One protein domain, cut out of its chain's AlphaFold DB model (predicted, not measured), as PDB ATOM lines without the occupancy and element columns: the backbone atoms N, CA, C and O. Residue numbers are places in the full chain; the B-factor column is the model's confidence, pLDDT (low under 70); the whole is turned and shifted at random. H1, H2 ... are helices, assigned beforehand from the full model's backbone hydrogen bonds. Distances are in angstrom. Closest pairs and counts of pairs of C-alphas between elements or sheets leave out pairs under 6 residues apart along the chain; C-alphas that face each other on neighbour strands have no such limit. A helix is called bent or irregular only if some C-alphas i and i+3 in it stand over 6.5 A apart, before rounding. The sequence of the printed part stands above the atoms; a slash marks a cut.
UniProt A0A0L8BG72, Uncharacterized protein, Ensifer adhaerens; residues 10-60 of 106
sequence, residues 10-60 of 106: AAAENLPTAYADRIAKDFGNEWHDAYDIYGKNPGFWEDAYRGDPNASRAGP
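What this domain is: This is residues 10 to 60 of the 106 residues of an uncharacterized protein of Ensifer adhaerens (UniProt A0A0L8BG72). The longest helix, H2, and H3 cross steeply and pack together, and H4 turns off after H3 so that H2, H3 and H4 make three sides of a small ring, which the unnamed tail, residues 49 to 60, comes back to close loosely on the remaining side. The short H1 sits beyond the first end of H2, at one end of the longest axis. The printed part has 51 residues with four named helices, in the order H1, H2, H3, H4, and no named strand; the class is all helix. It is compact, with a radius of gyration of the C-alphas of 9.8 A and spans of 27 by 22 by 17 A.

Where its parts are: Begin at C-alpha 10, at (-31.109, 2.484, -25.429), where H1, residues 10 to 13, starts. Next find C-alpha 15 at (-34.231, -2.986, -31.546); from there H2, residues 15 to 27, runs 18.0 A from first to last C-alpha. H3, residues 31 to 40, follows and measures 14.2 A. H4, residues 42 to 48, measures 9.8 A and ends at C-alpha 48, at (-38.762, -15.839, -34.754). No helix is bent or irregular.

How they stand to each other: Look first at H2 and H3, which touch with 21 pairs of C-alphas within 8 A; their closest C-alphas, those of Ala 20 and Tyr 35, are 4.5 A apart. They run opposite ways at a steep tilt of 66 degrees. H4 is close to H3 but not clearly touching it: the closest C-alphas, those of Tyr 38 and Trp 45, are 6.7 A apart, and the lines are about perpendicular at 80 degrees. H4 is also close to H2 but not clearly touching it, with the C-alphas of Tyr 19 and Trp 45 closest at 7.5 A; these two run the same way at a steep tilt of 56 degrees. H1 is close to H2 but not clearly touching it, with the C-alphas of Ala 11 and Ala 18 closest at 7.9 A. H1 is apart from H3 and from H4. In H2, H3 and H4 every O i to N i+4 pair is within hydrogen-bond range; H1, with 4 residues, is too short for such a pair, and its one O i to N i+3 pair is not within range.

The domain as a whole: The two C-alphas farthest apart are those of Ala 10 and Pro 60, at 28.5 A. The printed part has no cut, and the links H1 to H2, H2 to H3 and H3 to H4 are tight. Look in the B-factor column for the model's confidence: the mean pLDDT of the printed part is 71.8, and residues 10 to 15 and 51 to 60 are under 70.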
ATOM      1  N   ALA A  10     -31.984   2.429 -24.256       44.50
ATOM      2  CA  ALA A  10     -31.109   2.484 -25.429       44.50
ATOM      3  C   ALA A  10     -31.145   1.181 -26.248       44.50
ATOM      4  O   ALA A  10     -31.032   1.224 -27.473       44.50
ATOM      5  N   ALA A  11     -31.339   0.034 -25.588       48.12
ATOM      6  CA  ALA A  11     -31.573  -1.248 -26.249       48.12
ATOM      7  C   ALA A  11     -32.953  -1.316 -26.929       48.12
ATOM      8  O   ALA A  11     -33.071  -1.944 -27.976       48.12
ATOM      9  N   ALA A  12     -33.970  -0.641 -26.376       49.72
ATOM     10  CA  ALA A  12     -35.311  -0.557 -26.956       49.72
ATOM     11  C   ALA A  12     -35.380   0.381 -28.183       49.72
ATOM     12  O   ALA A  12     -36.080   0.092 -29.148       49.72
ATOM     13  N   GLU A  13     -34.621   1.480 -28.188       53.00
ATOM     14  CA  GLU A  13     -34.530   2.383 -29.351       53.00
ATOM     15  C   GLU A  13     -33.683   1.793 -30.497       53.00
ATOM     16  O   GLU A  13     -33.848   2.175 -31.652       53.00
ATOM     17  N   ASN A  14     -32.823   0.812 -30.197       63.72
ATOM     18  CA  ASN A  14     -31.967   0.104 -31.158       63.72
ATOM     19  C   ASN A  14     -32.425  -1.339 -31.432       63.72
ATOM     20  O   ASN A  14     -31.630  -2.184 -31.841       63.72
ATOM     21  N   LEU A  15     -33.705  -1.655 -31.224       68.00
ATOM     22  CA  LEU A  15     -34.231  -2.986 -31.546       68.00
ATOM     23  C   LEU A  15     -34.021  -3.356 -33.026       68.00
ATOM     24  O   LEU A  15     -33.502  -4.445 -33.274       68.00
ATOM     25  N   PRO A  16     -34.306  -2.480 -34.015       73.25
ATOM     26  CA  PRO A  16     -34.114  -2.813 -35.429       73.25
ATOM     27  C   PRO A  16     -32.659  -3.129 -35.779       73.25
ATOM     28  O   PRO A  16     -32.377  -4.052 -36.538       73.25
ATOM     29  N   THR A  17     -31.721  -2.382 -35.198       78.69
ATOM     30  CA  THR A  17     -30.283  -2.564 -35.417       78.69
ATOM     31  C   THR A  17     -29.761  -3.813 -34.711       78.69
ATOM     32  O   THR A  17     -28.945  -4.532 -35.287       78.69
ATOM     33  N   ALA A  18     -30.293  -4.147 -33.531       79.69
ATOM     34  CA  ALA A  18     -30.003  -5.402 -32.839       79.69
ATOM     35  C   ALA A  18     -30.532  -6.627 -33.608       79.69
ATOM     36  O   ALA A  18     -29.832  -7.637 -33.715       79.69
ATOM     37  N   TYR A  19     -31.733  -6.536 -34.192       77.81
ATOM     38  CA  TYR A  19     -32.266  -7.577 -35.074       77.81
ATOM     39  C   TYR A  19     -31.442  -7.712 -36.356       77.81
ATOM     40  O   TYR A  19     -31.102  -8.831 -36.734       77.81
ATOM     41  N   ALA A  20     -31.058  -6.603 -36.989       81.25
ATOM     42  CA  ALA A  20     -30.198  -6.616 -38.171       81.25
ATOM     43  C   ALA A  20     -28.829  -7.253 -37.885       81.25
ATOM     44  O   ALA A  20     -28.402  -8.142 -38.620       81.25
ATOM     45  N   ASP A  21     -28.177  -6.890 -36.776       80.81
ATOM     46  CA  ASP A  21     -26.922  -7.512 -36.332       80.81
ATOM     47  C   ASP A  21     -27.068  -9.019 -36.122       80.81
ATOM     48  O   ASP A  21     -26.168  -9.803 -36.443       80.81
ATOM     49  N   ARG A  22     -28.204  -9.438 -35.562       77.56
ATOM     50  CA  ARG A  22     -28.496 -10.846 -35.312       77.56
ATOM     51  C   ARG A  22     -28.711 -11.613 -36.612       77.56
ATOM     52  O   ARG A  22     -28.084 -12.650 -36.810       77.56
ATOM     53  N   ILE A  23     -29.535 -11.079 -37.508       77.88
ATOM     54  CA  ILE A  23     -29.814 -11.652 -38.828       77.88
ATOM     55  C   ILE A  23     -28.520 -11.726 -39.654       77.88
ATOM     56  O   ILE A  23     -28.225 -12.768 -40.235       77.88
ATOM     57  N   ALA A  24     -27.695 -10.678 -39.646       81.62
ATOM     58  CA  ALA A  24     -26.398 -10.667 -40.320       81.62
ATOM     59  C   ALA A  24     -25.477 -11.785 -39.805       81.62
ATOM     60  O   ALA A  24     -24.907 -12.533 -40.598       81.62
ATOM     61  N   LYS A  25     -25.384 -11.967 -38.480       79.12
ATOM     62  CA  LYS A  25     -24.579 -13.038 -37.863       79.12
ATOM     63  C   LYS A  25     -25.119 -14.438 -38.146       79.12
ATOM     64  O   LYS A  25     -24.328 -15.349 -38.378       79.12
ATOM     65  N   ASP A  26     -26.437 -14.619 -38.107       76.62
ATOM     66  CA  ASP A  26     -27.061 -15.935 -38.256       76.62
ATOM     67  C   ASP A  26     -27.078 -16.410 -39.723       76.62
ATOM     68  O   ASP A  26     -26.966 -17.613 -39.971       76.62
ATOM     69  N   PHE A  27     -27.163 -15.488 -40.690       76.81
ATOM     70  CA  PHE A  27     -27.200 -15.803 -42.125       76.81
ATOM     71  C   PHE A  27     -25.892 -15.504 -42.874       76.81
ATOM     72  O   PHE A  27     -25.747 -15.930 -44.017       76.81
ATOM     73  N   GLY A  28     -24.929 -14.828 -42.243       76.94
ATOM     74  CA  GLY A  28     -23.673 -14.423 -42.882       76.94
ATOM     75  C   GLY A  28     -23.846 -13.321 -43.933       76.94
ATOM     76  O   GLY A  28     -23.027 -13.225 -44.843       76.94
ATOM     77  N   ASN A  29     -24.913 -12.524 -43.824       76.75
ATOM     78  CA  ASN A  29     -25.225 -11.429 -44.743       76.75
ATOM     79  C   ASN A  29     -24.594 -10.113 -44.275       76.75
ATOM     80  O   ASN A  29     -24.255  -9.957 -43.098       76.75
ATOM     81  N   GLU A  30     -24.486  -9.138 -45.180       82.25
ATOM     82  CA  GLU A  30     -24.118  -7.778 -44.795       82.25
ATOM     83  C   GLU A  30     -25.180  -7.161 -43.878       82.25
ATOM     84  O   GLU A  30     -26.377  -7.425 -43.996       82.25
ATOM     85  N   TRP A  31     -24.736  -6.314 -42.948       83.06
ATOM     86  CA  TRP A  31     -25.621  -5.687 -41.968       83.06
ATOM     87  C   TRP A  31     -26.721  -4.835 -42.611       83.06
ATOM     88  O   TRP A  31     -27.862  -4.869 -42.160       83.06
ATOM     89  N   HIS A  32     -26.400  -4.118 -43.694       79.31
ATOM     90  CA  HIS A  32     -27.371  -3.309 -44.434       79.31
ATOM     91  C   HIS A  32     -28.456  -4.180 -45.077       79.31
ATOM     92  O   HIS A  32     -29.641  -3.894 -44.921       79.31
ATOM     93  N   ASP A  33     -28.072  -5.300 -45.695       78.50
ATOM     94  CA  ASP A  33     -29.028  -6.267 -46.240       78.50
ATOM     95  C   ASP A  33     -29.897  -6.873 -45.134       78.50
ATOM     96  O   ASP A  33     -31.107  -7.025 -45.292       78.50
ATOM     97  N   ALA A  34     -29.300  -7.201 -43.988       79.62
ATOM     98  CA  ALA A  34     -30.024  -7.725 -42.835       79.62
ATOM     99  C   ALA A  34     -31.019  -6.706 -42.255       79.62
ATOM    100  O   ALA A  34     -32.123  -7.085 -41.854       79.62
ATOM    101  N   TYR A  35     -30.660  -5.421 -42.258       81.94
ATOM    102  CA  TYR A  35     -31.529  -4.323 -41.846       81.94
ATOM    103  C   TYR A  35     -32.718  -4.154 -42.796       81.94
ATOM    104  O   TYR A  35     -33.863  -4.065 -42.347       81.94
ATOM    105  N   ASP A  36     -32.483  -4.224 -44.107       81.69
ATOM    106  CA  ASP A  36     -33.550  -4.194 -45.111       81.69
ATOM    107  C   ASP A  36     -34.456  -5.431 -45.031       81.69
ATOM    108  O   ASP A  36     -35.677  -5.337 -45.187       81.69
ATOM    109  N   ILE A  37     -33.887  -6.610 -44.763       77.00
ATOM    110  CA  ILE A  37     -34.636  -7.857 -44.555       77.00
ATOM    111  C   ILE A  37     -35.509  -7.771 -43.296       77.00
ATOM    112  O   ILE A  37     -36.652  -8.239 -43.319       77.00
ATOM    113  N   TYR A  38     -35.000  -7.167 -42.220       80.50
ATOM    114  CA  TYR A  38     -35.790  -6.885 -41.025       80.50
ATOM    115  C   TYR A  38     -36.936  -5.918 -41.338       80.50
ATOM    116  O   TYR A  38     -38.094  -6.226 -41.059       80.50
ATOM    117  N   GLY A  39     -36.635  -4.795 -41.997       81.19
ATOM    118  CA  GLY A  39     -37.617  -3.763 -42.340       81.19
ATOM    119  C   GLY A  39     -38.748  -4.258 -43.247       81.19
ATOM    120  O   GLY A  39     -39.875  -3.776 -43.141       81.19
ATOM    121  N   LYS A  40     -38.492  -5.261 -44.096       82.69
ATOM    122  CA  LYS A  40     -39.524  -5.888 -44.941       82.69
ATOM    123  C   LYS A  40     -40.565  -6.674 -44.149       82.69
ATOM    124  O   LYS A  40     -41.703  -6.774 -44.603       82.69
ATOM    125  N   ASN A  41     -40.191  -7.271 -43.017       78.25
ATOM    126  CA  ASN A  41     -41.119  -8.058 -42.207       78.25
ATOM    127  C   ASN A  41     -40.694  -8.118 -40.726       78.25
ATOM    128  O   ASN A  41     -40.235  -9.167 -40.263       78.25
ATOM    129  N   PRO A  42     -40.847  -7.018 -39.967       79.12
ATOM    130  CA  PRO A  42     -40.363  -6.940 -38.590       79.12
ATOM    131  C   PRO A  42     -41.085  -7.930 -37.669       79.12
ATOM    132  O   PRO A  42     -40.435  -8.618 -36.889       79.12
ATOM    133  N   GLY A  43     -42.402  -8.107 -37.833       77.06
ATOM    134  CA  GLY A  43     -43.196  -9.022 -37.002       77.06
ATOM    135  C   GLY A  43     -42.787 -10.494 -37.127       77.06
ATOM    136  O   GLY A  43     -42.838 -11.227 -36.144       77.06
ATOM    137  N   PHE A  44     -42.321 -10.931 -38.304       80.00
ATOM    138  CA  PHE A  44     -41.767 -12.278 -38.473       80.00
ATOM    139  C   PHE A  44     -40.480 -12.468 -37.668       80.00
ATOM    140  O   PHE A  44     -40.292 -13.511 -37.048       80.00
ATOM    141  N   TRP A  45     -39.590 -11.473 -37.674       78.69
ATOM    142  CA  TRP A  45     -38.323 -11.552 -36.951       78.69
ATOM    143  C   TRP A  45     -38.518 -11.406 -35.446       78.69
ATOM    144  O   TRP A  45     -37.915 -12.158 -34.681       78.69
ATOM    145  N   GLU A  46     -39.405 -10.510 -35.018       79.25
ATOM    146  CA  GLU A  46     -39.826 -10.414 -33.623       79.25
ATOM    147  C   GLU A  46     -40.385 -11.759 -33.133       79.25
ATOM    148  O   GLU A  46     -39.925 -12.254 -32.108       79.25
ATOM    149  N   ASP A  47     -41.266 -12.431 -33.882       77.00
ATOM    150  CA  ASP A  47     -41.777 -13.763 -33.510       77.00
ATOM    151  C   ASP A  47     -40.685 -14.852 -33.545       77.00
ATOM    152  O   ASP A  47     -40.526 -15.624 -32.592       77.00
ATOM    153  N   ALA A  48     -39.845 -14.866 -34.587       73.81
ATOM    154  CA  ALA A  48     -38.762 -15.839 -34.754       73.81
ATOM    155  C   ALA A  48     -37.733 -15.797 -33.610       73.81
ATOM    156  O   ALA A  48     -37.184 -16.836 -33.221       73.81
ATOM    157  N   TYR A  49     -37.492 -14.609 -33.054       74.00
ATOM    158  CA  TYR A  49     -36.610 -14.386 -31.907       74.00
ATOM    159  C   TYR A  49     -37.378 -14.226 -30.579       74.00
ATOM    160  O   TYR A  49     -36.777 -13.878 -29.565       74.00
ATOM    161  N   ARG A  50     -38.691 -14.506 -30.543       74.56
ATOM    162  CA  ARG A  50     -39.562 -14.372 -29.353       74.56
ATOM    163  C   ARG A  50     -39.499 -12.994 -28.675       74.56
ATOM    164  O   ARG A  50     -39.521 -12.900 -27.450       74.56
ATOM    165  N   GLY A  51     -39.393 -11.936 -29.465       68.56
ATOM    166  CA  GLY A  51     -39.342 -10.551 -29.005       68.56
ATOM    167  C   GLY A  51     -38.002 -10.137 -28.394       68.56
ATOM    168  O   GLY A  51     -37.907  -9.028 -27.880       68.56
ATOM    169  N   ASP A  52     -36.969 -10.989 -28.448       69.94
ATOM    170  CA  ASP A  52     -35.642 -10.660 -27.928       69.94
ATOM    171  C   ASP A  52     -34.534 -10.968 -28.959       69.94
ATOM    172  O   ASP A  52     -34.190 -12.135 -29.172       69.94
ATOM    173  N   PRO A  53     -33.922  -9.942 -29.583       66.00
ATOM    174  CA  PRO A  53     -32.832 -10.123 -30.548       66.00
ATOM    175  C   PRO A  53     -31.570 -10.744 -29.929       66.00
ATOM    176  O   PRO A  53     -30.727 -11.277 -30.653       66.00
ATOM    177  N   ASN A  54     -31.423 -10.697 -28.601       65.81
ATOM    178  CA  ASN A  54     -30.304 -11.295 -27.873       65.81
ATOM    179  C   ASN A  54     -30.619 -12.697 -27.340       65.81
ATOM    180  O   ASN A  54     -29.719 -13.357 -26.802       65.81
ATOM    181  N   ALA A  55     -31.856 -13.181 -27.488       63.12
ATOM    182  CA  ALA A  55     -32.211 -14.514 -27.036       63.12
ATOM    183  C   ALA A  55     -31.365 -15.565 -27.764       63.12
ATOM    184  O   ALA A  55     -31.299 -15.633 -28.995       63.12
ATOM    185  N   SER A  56     -30.717 -16.435 -26.985       53.75
ATOM    186  CA  SER A  56     -30.020 -17.599 -27.527       53.75
ATOM    187  C   SER A  56     -31.029 -18.533 -28.181       53.75
ATOM    188  O   SER A  56     -31.720 -19.286 -27.501       53.75
ATOM    189  N   ARG A  57     -31.103 -18.445 -29.512       54.38
ATOM    190  CA  ARG A  57     -31.701 -19.386 -30.464       54.38
ATOM    191  C   ARG A  57     -32.838 -20.230 -29.873       54.38
ATOM    192  O   ARG A  57     -32.681 -21.422 -29.620       54.38
ATOM    193  N   ALA A  58     -34.004 -19.608 -29.731       48.34
ATOM    194  CA  ALA A  58     -35.270 -20.327 -29.623       48.34
ATOM    195  C   ALA A  58     -35.995 -20.444 -30.978       48.34
ATOM    196  O   ALA A  58     -37.138 -20.897 -31.021       48.34
ATOM    197  N   GLY A  59     -35.334 -20.056 -32.077       48.72
ATOM    198  CA  GLY A  59     -35.791 -20.389 -33.422       48.72
ATOM    199  C   GLY A  59     -35.890 -21.911 -33.575       48.72
ATOM    200  O   GLY A  59     -35.181 -22.635 -32.860       48.72
ATOM    201  N   PRO A  60     -36.753 -22.425 -34.476       43.25
ATOM    202  CA  PRO A  60     -36.822 -23.854 -34.739       43.25
ATOM    203  C   PRO A  60     -35.390 -24.330 -34.943       43.25
ATOM    204  O   PRO A  60     -34.651 -23.722 -35.719       43.25
TER     205      PRO A  60